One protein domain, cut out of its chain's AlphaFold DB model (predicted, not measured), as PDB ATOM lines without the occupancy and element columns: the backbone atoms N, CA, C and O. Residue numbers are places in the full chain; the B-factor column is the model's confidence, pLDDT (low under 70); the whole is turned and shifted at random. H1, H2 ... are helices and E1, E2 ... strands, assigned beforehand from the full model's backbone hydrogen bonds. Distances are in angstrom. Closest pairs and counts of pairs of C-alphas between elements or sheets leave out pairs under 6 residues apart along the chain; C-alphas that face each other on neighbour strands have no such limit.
ATOM      1  N   ILE A  14     -29.838  -2.200  34.689       81.88
ATOM      2  CA  ILE A  14     -29.267  -1.082  33.923       81.88
ATOM      3  C   ILE A  14     -30.359  -0.388  33.101       81.88
ATOM      4  O   ILE A  14     -30.410   0.841  33.022       81.88
ATOM      5  N   GLU A  15     -31.251  -1.162  32.487       77.88
ATOM      6  CA  GLU A  15     -32.384  -0.621  31.734       77.88
ATOM      7  C   GLU A  15     -33.410   0.036  32.656       77.88
ATOM      8  O   GLU A  15     -33.944   1.099  32.327       77.88
ATOM      9  N   TYR A  16     -33.640  -0.538  33.841       80.88
ATOM     10  CA  TYR A  16     -34.509   0.054  34.854       80.88
ATOM     11  C   TYR A  16     -33.992   1.420  35.324       80.88
ATOM     12  O   TYR A  16     -34.775   2.366  35.466       80.88
ATOM     13  N   GLU A  17     -32.680   1.551  35.527       80.69
ATOM     14  CA  GLU A  17     -32.054   2.813  35.921       80.69
ATOM     15  C   GLU A  17     -32.174   3.880  34.825       80.69
ATOM     16  O   GLU A  17     -32.643   4.984  35.103       80.69
ATOM     17  N   LYS A  18     -31.877   3.536  33.566       79.81
ATOM     18  CA  LYS A  18     -32.057   4.449  32.419       79.81
ATOM     19  C   LYS A  18     -33.519   4.865  32.226       79.81
ATOM     20  O   LYS A  18     -33.820   6.004  31.862       79.81
ATOM     21  N   PHE A  19     -34.451   3.950  32.482       76.00
ATOM     22  CA  PHE A  19     -35.881   4.224  32.389       76.00
ATOM     23  C   PHE A  19     -36.352   5.178  33.495       76.00
ATOM     24  O   PHE A  19     -37.082   6.123  33.211       76.00
ATOM     25  N   THR A  20     -35.936   4.965  34.746       76.38
ATOM     26  CA  THR A  20     -36.424   5.759  35.890       76.38
ATOM     27  C   THR A  20     -35.651   7.053  36.125       76.38
ATOM     28  O   THR A  20     -36.283   8.078  36.379       76.38
ATOM     29  N   LYS A  21     -34.316   7.032  36.044       75.25
ATOM     30  CA  LYS A  21     -33.462   8.190  36.354       75.25
ATOM     31  C   LYS A  21     -33.186   9.064  35.137       75.25
ATOM     32  O   LYS A  21     -33.321  10.279  35.233       75.25
ATOM     33  N   ASP A  22     -32.877   8.453  33.994       73.62
ATOM     34  CA  ASP A  22     -32.491   9.205  32.793       73.62
ATOM     35  C   ASP A  22     -33.692   9.589  31.907       73.62
ATOM     36  O   ASP A  22     -33.550  10.302  30.913       73.62
ATOM     37  N   GLY A  23     -34.901   9.131  32.253       72.50
ATOM     38  CA  GLY A  23     -36.141   9.549  31.598       72.50
ATOM     39  C   GLY A  23     -36.333   9.013  30.176       72.50
ATOM     40  O   GLY A  23     -37.103   9.595  29.409       72.50
ATOM     41  N   TYR A  24     -35.693   7.889  29.821       73.31
ATOM     42  CA  TYR A  24     -35.691   7.297  28.467       73.31
ATOM     43  C   TYR A  24     -37.076   6.845  27.953       73.31
ATOM     44  O   TYR A  24     -37.222   6.413  26.811       73.31
ATOM     45  N   PHE A  25     -38.130   6.979  28.759       74.06
ATOM     46  CA  PHE A  25     -39.517   6.813  28.322       74.06
ATOM     47  C   PHE A  25     -40.094   8.053  27.628       74.06
ATOM     48  O   PHE A  25     -41.225   7.995  27.146       74.06
ATOM     49  N   THR A  26     -39.367   9.173  27.599       76.00
ATOM     50  CA  THR A  26     -39.835  10.441  27.033       76.00
ATOM     51  C   THR A  26     -38.993  10.835  25.825       76.00
ATOM     52  O   THR A  26     -37.793  11.059  25.936       76.00
ATOM     53  N   ILE A  27     -39.635  10.965  24.667       78.38
ATOM     54  CA  ILE A  27     -39.023  11.407  23.415       78.38
ATOM     55  C   ILE A  27     -39.365  12.883  23.201       78.38
ATOM     56  O   ILE A  27     -40.512  13.301  23.372       78.38
ATOM     57  N   ARG A  28     -38.370  13.687  22.815       75.75
ATOM     58  CA  ARG A  28     -38.545  15.103  22.460       75.75
ATOM     59  C   ARG A  28     -38.274  15.285  20.971       75.75
ATOM     60  O   ARG A  28     -37.238  14.855  20.480       75.75
ATOM     61  N   ARG A  29     -39.202  15.930  20.260       69.31
ATOM     62  CA  ARG A  29     -39.023  16.314  18.844       69.31
ATOM     63  C   ARG A  29     -38.384  17.694  18.672       69.31
ATOM     64  O   ARG A  29     -37.866  18.004  17.612       69.31
ATOM     65  N   THR A  30     -38.449  18.524  19.708       72.06
ATOM     66  CA  THR A  30     -37.912  19.888  19.739       72.06
ATOM     67  C   THR A  30     -37.270  20.142  21.093       72.06
ATOM     68  O   THR A  30     -37.727  19.575  22.086       72.06
ATOM     69  N   ASP A  31     -36.293  21.043  21.162       74.19
ATOM     70  CA  ASP A  31     -35.611  21.406  22.414       74.19
ATOM     71  C   ASP A  31     -36.413  22.402  23.282       74.19
ATOM     72  O   ASP A  31     -35.883  23.298  23.932       74.19
ATOM     73  N   LYS A  32     -37.745  22.290  23.255       78.62
ATOM     74  CA  LYS A  32     -38.640  23.160  24.022       78.62
ATOM     75  C   LYS A  32     -38.864  22.577  25.416       78.62
ATOM     76  O   LYS A  32     -38.964  21.364  25.611       78.62
ATOM     77  N   PHE A  33     -38.990  23.456  26.404       69.75
ATOM     78  CA  PHE A  33     -39.316  23.053  27.768       69.75
ATOM     79  C   PHE A  33     -40.712  22.391  27.797       69.75
ATOM     80  O   PHE A  33     -41.641  22.883  27.161       69.75
ATOM     81  N   TRP A  34     -40.851  21.253  28.492       66.06
ATOM     82  CA  TRP A  34     -42.075  20.420  28.564       66.06
ATOM     83  C   TRP A  34     -42.606  19.822  27.247       66.06
ATOM     84  O   TRP A  34     -43.732  19.337  27.214       66.06
ATOM     85  N   SER A  35     -41.814  19.742  26.172       73.56
ATOM     86  CA  SER A  35     -42.252  19.103  24.914       73.56
ATOM     87  C   SER A  35     -41.979  17.590  24.840       73.56
ATOM     88  O   SER A  35     -41.765  17.044  23.756       73.56
ATOM     89  N   GLY A  36     -41.905  16.916  25.988       76.94
ATOM     90  CA  GLY A  36     -41.626  15.485  26.073       76.94
ATOM     91  C   GLY A  36     -42.887  14.640  25.919       76.94
ATOM     92  O   GLY A  36     -43.822  14.781  26.702       76.94
ATOM     93  N   ILE A  37     -42.902  13.736  24.942       78.94
ATOM     94  CA  ILE A  37     -44.006  12.799  24.695       78.94
ATOM     95  C   ILE A  37     -43.555  11.399  25.107       78.94
ATOM     96  O   ILE A  37     -42.405  11.023  24.891       78.94
ATOM     97  N   ARG A  38     -44.450  10.589  25.683       80.19
ATOM     98  CA  ARG A  38     -44.118   9.194  26.005       80.19
ATOM     99  C   ARG A  38     -43.725   8.416  24.742       80.19
ATOM    100  O   ARG A  38     -44.337   8.580  23.685       80.19
ATOM    101  N   SER A  39     -42.738   7.531  24.852       76.56
ATOM    102  CA  SER A  39     -42.215   6.723  23.743       76.56
ATOM    103  C   SER A  39     -43.312   5.912  23.050       76.56
ATOM    104  O   SER A  39     -43.440   5.978  21.832       76.56
ATOM    105  N   ASN A  40     -44.189   5.259  23.819       73.12
ATOM    106  CA  ASN A  40     -45.339   4.519  23.286       73.12
ATOM    107  C   ASN A  40     -46.272   5.406  22.452       73.12
ATOM    108  O   ASN A  40     -46.656   5.030  21.349       73.12
ATOM    109  N   GLN A  41     -46.588   6.604  22.946       79.00
ATOM    110  CA  GLN A  41     -47.436   7.555  22.227       79.00
ATOM    111  C   GLN A  41     -46.748   8.056  20.951       79.00
ATOM    112  O   GLN A  41     -47.396   8.235  19.923       79.00
ATOM    113  N   THR A  42     -45.425   8.215  20.978       76.62
ATOM    114  CA  THR A  42     -44.633   8.571  19.794       76.62
ATOM    115  C   THR A  42     -44.641   7.446  18.755       76.62
ATOM    116  O   THR A  42     -44.853   7.717  17.573       76.62
ATOM    117  N   ILE A  43     -44.471   6.187  19.172       76.44
ATOM    118  CA  ILE A  43     -44.559   5.009  18.293       76.44
ATOM    119  C   ILE A  43     -45.955   4.917  17.676       76.44
ATOM    120  O   ILE A  43     -46.090   4.710  16.470       76.44
ATOM    121  N   GLU A  44     -46.998   5.122  18.474       74.06
ATOM    122  CA  GLU A  44     -48.375   5.057  18.003       74.06
ATOM    123  C   GLU A  44     -48.687   6.157  16.976       74.06
ATOM    124  O   GLU A  44     -49.140   5.879  15.863       74.06
ATOM    125  N   GLN A  45     -48.372   7.409  17.310       72.81
ATOM    126  CA  GLN A  45     -48.690   8.560  16.466       72.81
ATOM    127  C   GLN A  45     -47.811   8.669  15.214       72.81
ATOM    128  O   GLN A  45     -48.251   9.241  14.219       72.81
ATOM    129  N   THR A  46     -46.583   8.144  15.246       71.50
ATOM    130  CA  THR A  46     -45.624   8.264  14.130       71.50
ATOM    131  C   THR A  46     -45.612   7.005  13.275       71.50
ATOM    132  O   THR A  46     -45.862   7.061  12.071       71.50
ATOM    133  N   LEU A  47     -45.352   5.854  13.901       71.12
ATOM    134  CA  LEU A  47     -45.119   4.596  13.201       71.12
ATOM    135  C   LEU A  47     -46.433   3.842  12.966       71.12
ATOM    136  O   LEU A  47     -46.765   3.534  11.821       71.12
ATOM    137  N   MET A  48     -47.230   3.607  14.015       71.00
ATOM    138  CA  MET A  48     -48.478   2.836  13.885       71.00
ATOM    139  C   MET A  48     -49.506   3.547  13.003       71.00
ATOM    140  O   MET A  48     -50.161   2.896  12.191       71.00
ATOM    141  N   LYS A  49     -49.611   4.877  13.096       67.75
ATOM    142  CA  LYS A  49     -50.473   5.690  12.223       67.75
ATOM    143  C   LYS A  49     -50.194   5.461  10.728       67.75
ATOM    144  O   LYS A  49     -51.132   5.296   9.943       67.75
ATOM    145  N   ARG A  50     -48.919   5.398  10.318       64.81
ATOM    146  CA  ARG A  50     -48.542   5.121   8.916       64.81
ATOM    147  C   ARG A  50     -48.630   3.633   8.556       64.81
ATOM    148  O   ARG A  50     -48.946   3.298   7.416       64.81
ATOM    149  N   MET A  51     -48.409   2.726   9.510       64.62
ATOM    150  CA  MET A  51     -48.555   1.279   9.282       64.62
ATOM    151  C   MET A  51     -50.018   0.843   9.097       64.62
ATOM    152  O   MET A  51     -50.274  -0.056   8.295       64.62
ATOM    153  N   LYS A  52     -50.967   1.492   9.787       62.12
ATOM    154  CA  LYS A  52     -52.410   1.196   9.708       62.12
ATOM    155  C   LYS A  52     -53.070   1.645   8.394       62.12
ATOM    156  O   LYS A  52     -54.105   1.099   8.040       62.12
ATOM    157  N   SER A  53     -52.509   2.623   7.681       54.00
ATOM    158  CA  SER A  53     -53.177   3.281   6.542       54.00
ATOM    159  C   SER A  53     -52.896   2.662   5.167       54.00
ATOM    160  O   SER A  53     -53.699   2.854   4.263       54.00
ATOM    161  N   SER A  54     -51.797   1.920   4.982       47.53
ATOM    162  CA  SER A  54     -51.351   1.498   3.637       47.53
ATOM    163  C   SER A  54     -51.407  -0.004   3.353       47.53
ATOM    164  O   SER A  54     -51.405  -0.397   2.193       47.53
ATOM    165  N   CYS A  55     -51.454  -0.866   4.368       50.94
ATOM    166  CA  CYS A  55     -51.588  -2.307   4.157       50.94
ATOM    167  C   CYS A  55     -51.868  -2.969   5.503       50.94
ATOM    168  O   CYS A  55     -51.041  -2.885   6.417       50.94
ATOM    169  N   GLU A  56     -53.008  -3.629   5.633       52.78
ATOM    170  CA  GLU A  56     -53.535  -4.234   6.861       52.78
ATOM    171  C   GLU A  56     -52.726  -5.460   7.361       52.78
ATOM    172  O   GLU A  56     -53.262  -6.356   7.998       52.78
ATOM    173  N   LEU A  57     -51.402  -5.529   7.149       57.44
ATOM    174  CA  LEU A  57     -50.542  -6.614   7.671       57.44
ATOM    175  C   LEU A  57     -50.279  -6.521   9.186       57.44
ATOM    176  O   LEU A  57     -49.301  -7.070   9.683       57.44
ATOM    177  N   THR A  58     -51.109  -5.804   9.939       54.03
ATOM    178  CA  THR A  58     -51.087  -5.842  11.408       54.03
ATOM    179  C   THR A  58     -51.995  -6.940  11.960       54.03
ATOM    180  O   THR A  58     -51.877  -7.287  13.133       54.03
ATOM    181  N   ARG A  59     -52.901  -7.496  11.138       53.88
ATOM    182  CA  ARG A  59     -53.790  -8.603  11.513       53.88
ATOM    183  C   ARG A  59     -54.021  -9.537  10.324       53.88
ATOM    184  O   ARG A  59     -54.809  -9.243   9.440       53.88
ATOM    185  N   GLY A  60     -53.364 -10.693  10.340       56.31
ATOM    186  CA  GLY A  60     -53.611 -11.773   9.386       56.31
ATOM    187  C   GLY A  60     -52.946 -13.071   9.836       56.31
ATOM    188  O   GLY A  60     -51.825 -13.051  10.345       56.31
ATOM    189  N   ARG A  61     -53.630 -14.210   9.670       53.59
ATOM    190  CA  ARG A  61     -53.002 -15.538   9.796       53.59
ATOM    191  C   ARG A  61     -51.984 -15.700   8.660       53.59
ATOM    192  O   ARG A  61     -52.334 -15.470   7.510       53.59
ATOM    193  N   GLY A  62     -50.758 -16.123   8.980       59.81
ATOM    194  CA  GLY A  62     -49.748 -16.506   7.980       59.81
ATOM    195  C   GLY A  62     -48.674 -15.465   7.646       59.81
ATOM    196  O   GLY A  62     -47.945 -15.658   6.677       59.81
ATOM    197  N   ILE A  63     -48.527 -14.382   8.418       69.88
ATOM    198  CA  ILE A  63     -47.414 -13.439   8.216       69.88
ATOM    199  C   ILE A  63     -46.154 -13.992   8.896       69.88
ATOM    200  O   ILE A  63     -46.115 -14.139  10.115       69.88
ATOM    201  N   THR A  64     -45.117 -14.289   8.111       75.94
ATOM    202  CA  THR A  64     -43.807 -14.718   8.623       75.94
ATOM    203  C   THR A  64     -43.086 -13.560   9.319       75.94
ATOM    204  O   THR A  64     -43.108 -12.426   8.838       75.94
ATOM    205  N   GLU A  65     -42.382 -13.847  10.416       75.62
ATOM    206  CA  GLU A  65     -41.632 -12.858  11.207       75.62
ATOM    207  C   GLU A  65     -40.629 -12.048  10.365       75.62
ATOM    208  O   GLU A  65     -40.537 -10.831  10.501       75.62
ATOM    209  N   SER A  66     -39.974 -12.681   9.388       80.19
ATOM    210  CA  SER A  66     -39.065 -12.010   8.445       80.19
ATOM    211  C   SER A  66     -39.738 -10.893   7.630       80.19
ATOM    212  O   SER A  66     -39.117  -9.868   7.337       80.19
ATOM    213  N   VAL A  67     -41.019 -11.055   7.285       75.69
ATOM    214  CA  VAL A  67     -41.807 -10.055   6.550       75.69
ATOM    215  C   VAL A  67     -42.162  -8.881   7.457       75.69
ATOM    216  O   VAL A  67     -42.076  -7.733   7.015       75.69
ATOM    217  N   LEU A  68     -42.498  -9.149   8.724       73.75
ATOM    218  CA  LEU A  68     -42.741  -8.109   9.727       73.75
ATOM    219  C   LEU A  68     -41.478  -7.286   9.974       73.75
ATOM    220  O   LEU A  68     -41.531  -6.064   9.869       73.75
ATOM    221  N   THR A  69     -40.336  -7.934  10.204       77.19
ATOM    222  CA  THR A  69     -39.059  -7.250  10.457       77.19
ATOM    223  C   THR A  69     -38.646  -6.373   9.278       77.19
ATOM    224  O   THR A  69     -38.332  -5.194   9.459       77.19
ATOM    225  N   ARG A  70     -38.727  -6.899   8.048       78.75
ATOM    226  CA  ARG A  70     -38.431  -6.128   6.831       78.75
ATOM    227  C   ARG A  70     -39.371  -4.935   6.663       78.75
ATOM    228  O   ARG A  70     -38.918  -3.860   6.274       78.75
ATOM    229  N   ARG A  71     -40.662  -5.094   6.974       73.69
ATOM    230  CA  ARG A  71     -41.630  -3.992   6.910       73.69
ATOM    231  C   ARG A  71     -41.342  -2.936   7.972       73.69
ATOM    232  O   ARG A  71     -41.305  -1.762   7.630       73.69
ATOM    233  N   THR A  72     -41.099  -3.321   9.222       76.06
ATOM    234  CA  THR A  72     -40.791  -2.379  10.310       76.06
ATOM    235  C   THR A  72     -39.547  -1.549   9.991       76.06
ATOM    236  O   THR A  72     -39.593  -0.324  10.086       76.06
ATOM    237  N   LEU A  73     -38.470  -2.187   9.521       81.06
ATOM    238  CA  LEU A  73     -37.239  -1.494   9.124       81.06
ATOM    239  C   LEU A  73     -37.441  -0.596   7.893       81.06
ATOM    240  O   LEU A  73     -36.965   0.541   7.871       81.06
ATOM    241  N   GLY A  74     -38.179  -1.073   6.886       80.06
ATOM    242  CA  GLY A  74     -38.482  -0.300   5.680       80.06
ATOM    243  C   GLY A  74     -39.369   0.919   5.951       80.06
ATOM    244  O   GLY A  74     -39.125   1.989   5.400       80.06
ATOM    245  N   MET A  75     -40.353   0.798   6.847       75.94
ATOM    246  CA  MET A  75     -41.271   1.888   7.201       75.94
ATOM    247  C   MET A  75     -40.567   3.055   7.897       75.94
ATOM    248  O   MET A  75     -40.968   4.195   7.686       75.94
ATOM    249  N   ILE A  76     -39.514   2.796   8.682       76.88
ATOM    250  CA  ILE A  76     -38.706   3.856   9.310       76.88
ATOM    251  C   ILE A  76     -38.044   4.728   8.236       76.88
ATOM    252  O   ILE A  76     -38.101   5.951   8.307       76.88
ATOM    253  N   HIS A  77     -37.472   4.104   7.206       78.88
ATOM    254  CA  HIS A  77     -36.812   4.820   6.111       78.88
ATOM    255  C   HIS A  77     -37.831   5.525   5.209       78.88
ATOM    256  O   HIS A  77     -37.645   6.679   4.826       78.88
ATOM    257  N   LEU A  78     -38.945   4.850   4.914       76.62
ATOM    258  CA  LEU A  78     -40.021   5.397   4.095       76.62
ATOM    259  C   LEU A  78     -40.739   6.569   4.774       76.62
ATOM    260  O   LEU A  78     -41.243   7.445   4.079       76.62
ATOM    261  N   HIS A  79     -40.779   6.613   6.110       77.12
ATOM    262  CA  HIS A  79     -41.384   7.717   6.854       77.12
ATOM    263  C   HIS A  79     -40.741   9.059   6.497       77.12
ATOM    264  O   HIS A  79     -41.462   9.982   6.130       77.12
ATOM    265  N   ASN A  80     -39.409   9.126   6.535       81.50
ATOM    266  CA  ASN A  80     -38.662  10.347   6.231       81.50
ATOM    267  C   ASN A  80     -38.865  10.766   4.770       81.50
ATOM    268  O   ASN A  80     -39.118  11.930   4.490       81.50
ATOM    269  N   ILE A  81     -38.826   9.806   3.840       83.88
ATOM    270  CA  ILE A  81     -39.071  10.073   2.414       83.88
ATOM    271  C   ILE A  81     -40.489  10.616   2.210       83.88
ATOM    272  O   ILE A  81     -40.679  11.601   1.509       83.88
ATOM    273  N   SER A  82     -41.487   9.995   2.841       76.88
ATOM    274  CA  SER A  82     -42.879  10.433   2.745       76.88
ATOM    275  C   SER A  82     -43.090  11.817   3.354       76.88
ATOM    276  O   SER A  82     -43.910  12.562   2.835       76.88
ATOM    277  N   GLU A  83     -42.385  12.159   4.434       79.19
ATOM    278  CA  GLU A  83     -42.448  13.488   5.047       79.19
ATOM    279  C   GLU A  83     -41.843  14.559   4.129       79.19
ATOM    280  O   GLU A  83     -42.449  15.609   3.932       79.19
ATOM    281  N   GLU A  84     -40.690  14.288   3.517       84.06
ATOM    282  CA  GLU A  84     -40.063  15.219   2.571       84.06
ATOM    283  C   GLU A  84     -40.871  15.366   1.275       84.06
ATOM    284  O   GLU A  84     -40.972  16.467   0.739       84.06
ATOM    285  N   VAL A  85     -41.521  14.298   0.798       84.81
ATOM    286  CA  VAL A  85     -42.457  14.368  -0.338       84.81
ATOM    287  C   VAL A  85     -43.705  15.178   0.020       84.81
ATOM    288  O   VAL A  85     -44.142  16.004  -0.775       84.81
ATOM    289  N   GLU A  86     -44.264  14.992   1.217       82.31
ATOM    290  CA  GLU A  86     -45.392  15.792   1.718       82.31
ATOM    291  C   GLU A  86     -45.027  17.282   1.809       82.31
ATOM    292  O   GLU A  86     -45.793  18.121   1.337       82.31
ATOM    293  N   LYS A  87     -43.832  17.607   2.328       84.44
ATOM    294  CA  LYS A  87     -43.294  18.979   2.353       84.44
ATOM    295  C   LYS A  87     -43.084  19.540   0.947       84.44
ATOM    296  O   LYS A  87     -43.432  20.688   0.701       84.44
ATOM    297  N   TYR A  88     -42.526  18.748   0.031       88.69
ATOM    298  CA  TYR A  88     -42.267  19.169  -1.347       88.69
ATOM    299  C   TYR A  88     -43.558  19.456  -2.122       88.69
ATOM    300  O   TYR A  88     -43.623  20.416  -2.884       88.69
ATOM    301  N   CYS A  89     -44.588  18.632  -1.924       85.88
ATOM    302  CA  CYS A  89     -45.881  18.790  -2.583       85.88
ATOM    303  C   CYS A  89     -46.826  19.764  -1.861       85.88
ATOM    304  O   CYS A  89     -47.915  20.005  -2.374       85.88
ATOM    305  N   ASP A  90     -46.444  20.286  -0.691       81.25
ATOM    306  CA  ASP A  90     -47.301  21.070   0.213       81.25
ATOM    307  C   ASP A  90     -48.623  20.353   0.567       81.25
ATOM    308  O   ASP A  90     -49.689  20.950   0.727       81.25
TER     309      ASP A  90
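AT A GLANCE: This is residues 14 to 90 of the 263 residues of an uncharacterized protein of Araneus ventricosus (UniProt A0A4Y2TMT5). A small hairpin, E1 and E2, with H1 before it, runs on into helix H2, which the long helix H3 crosses at mid-length, leaving an open, flat frame. The 77 printed residues hold H1, E1, E2, H2 and H3 in that order, mostly helix, with an antiparallel sheet. The whole is loose, radius of gyration of the C-alphas 15.8 A, spanning 40 by 37 by 16 A.

IN THESE COORDINATES: H1, residues 14 to 20, begins at C-alpha 14 (-29.267, -1.082, 33.923). E1 is residues 26 to 28, E2 36 to 38. H2, residues 39 to 54, measures 22.7 A; H3, residues 65 to 89, measures 34.8 A, ending at (-45.881, 18.790, -2.583).

HOW THE PARTS SIT: In the hairpin, N 27 and O 37 are 2.8 A apart. H2 and H3 touch, about perpendicular at 86 degrees; their closest C-alphas, Leu 47 and Ile 76, are 7.5 A apart. Every O i to N i+4 pair is within hydrogen-bond range in H1, 8 of 12 in H2, 19 of 21 in H3. H1 and H3 are apart.

THE WHOLE: The farthest C-alphas, Phe 33 and Gly 62, are 45.4 A apart. The printed part has no cut and no long link. pLDDT is under 70 at residues 29, 33 to 34 and 49 to 63.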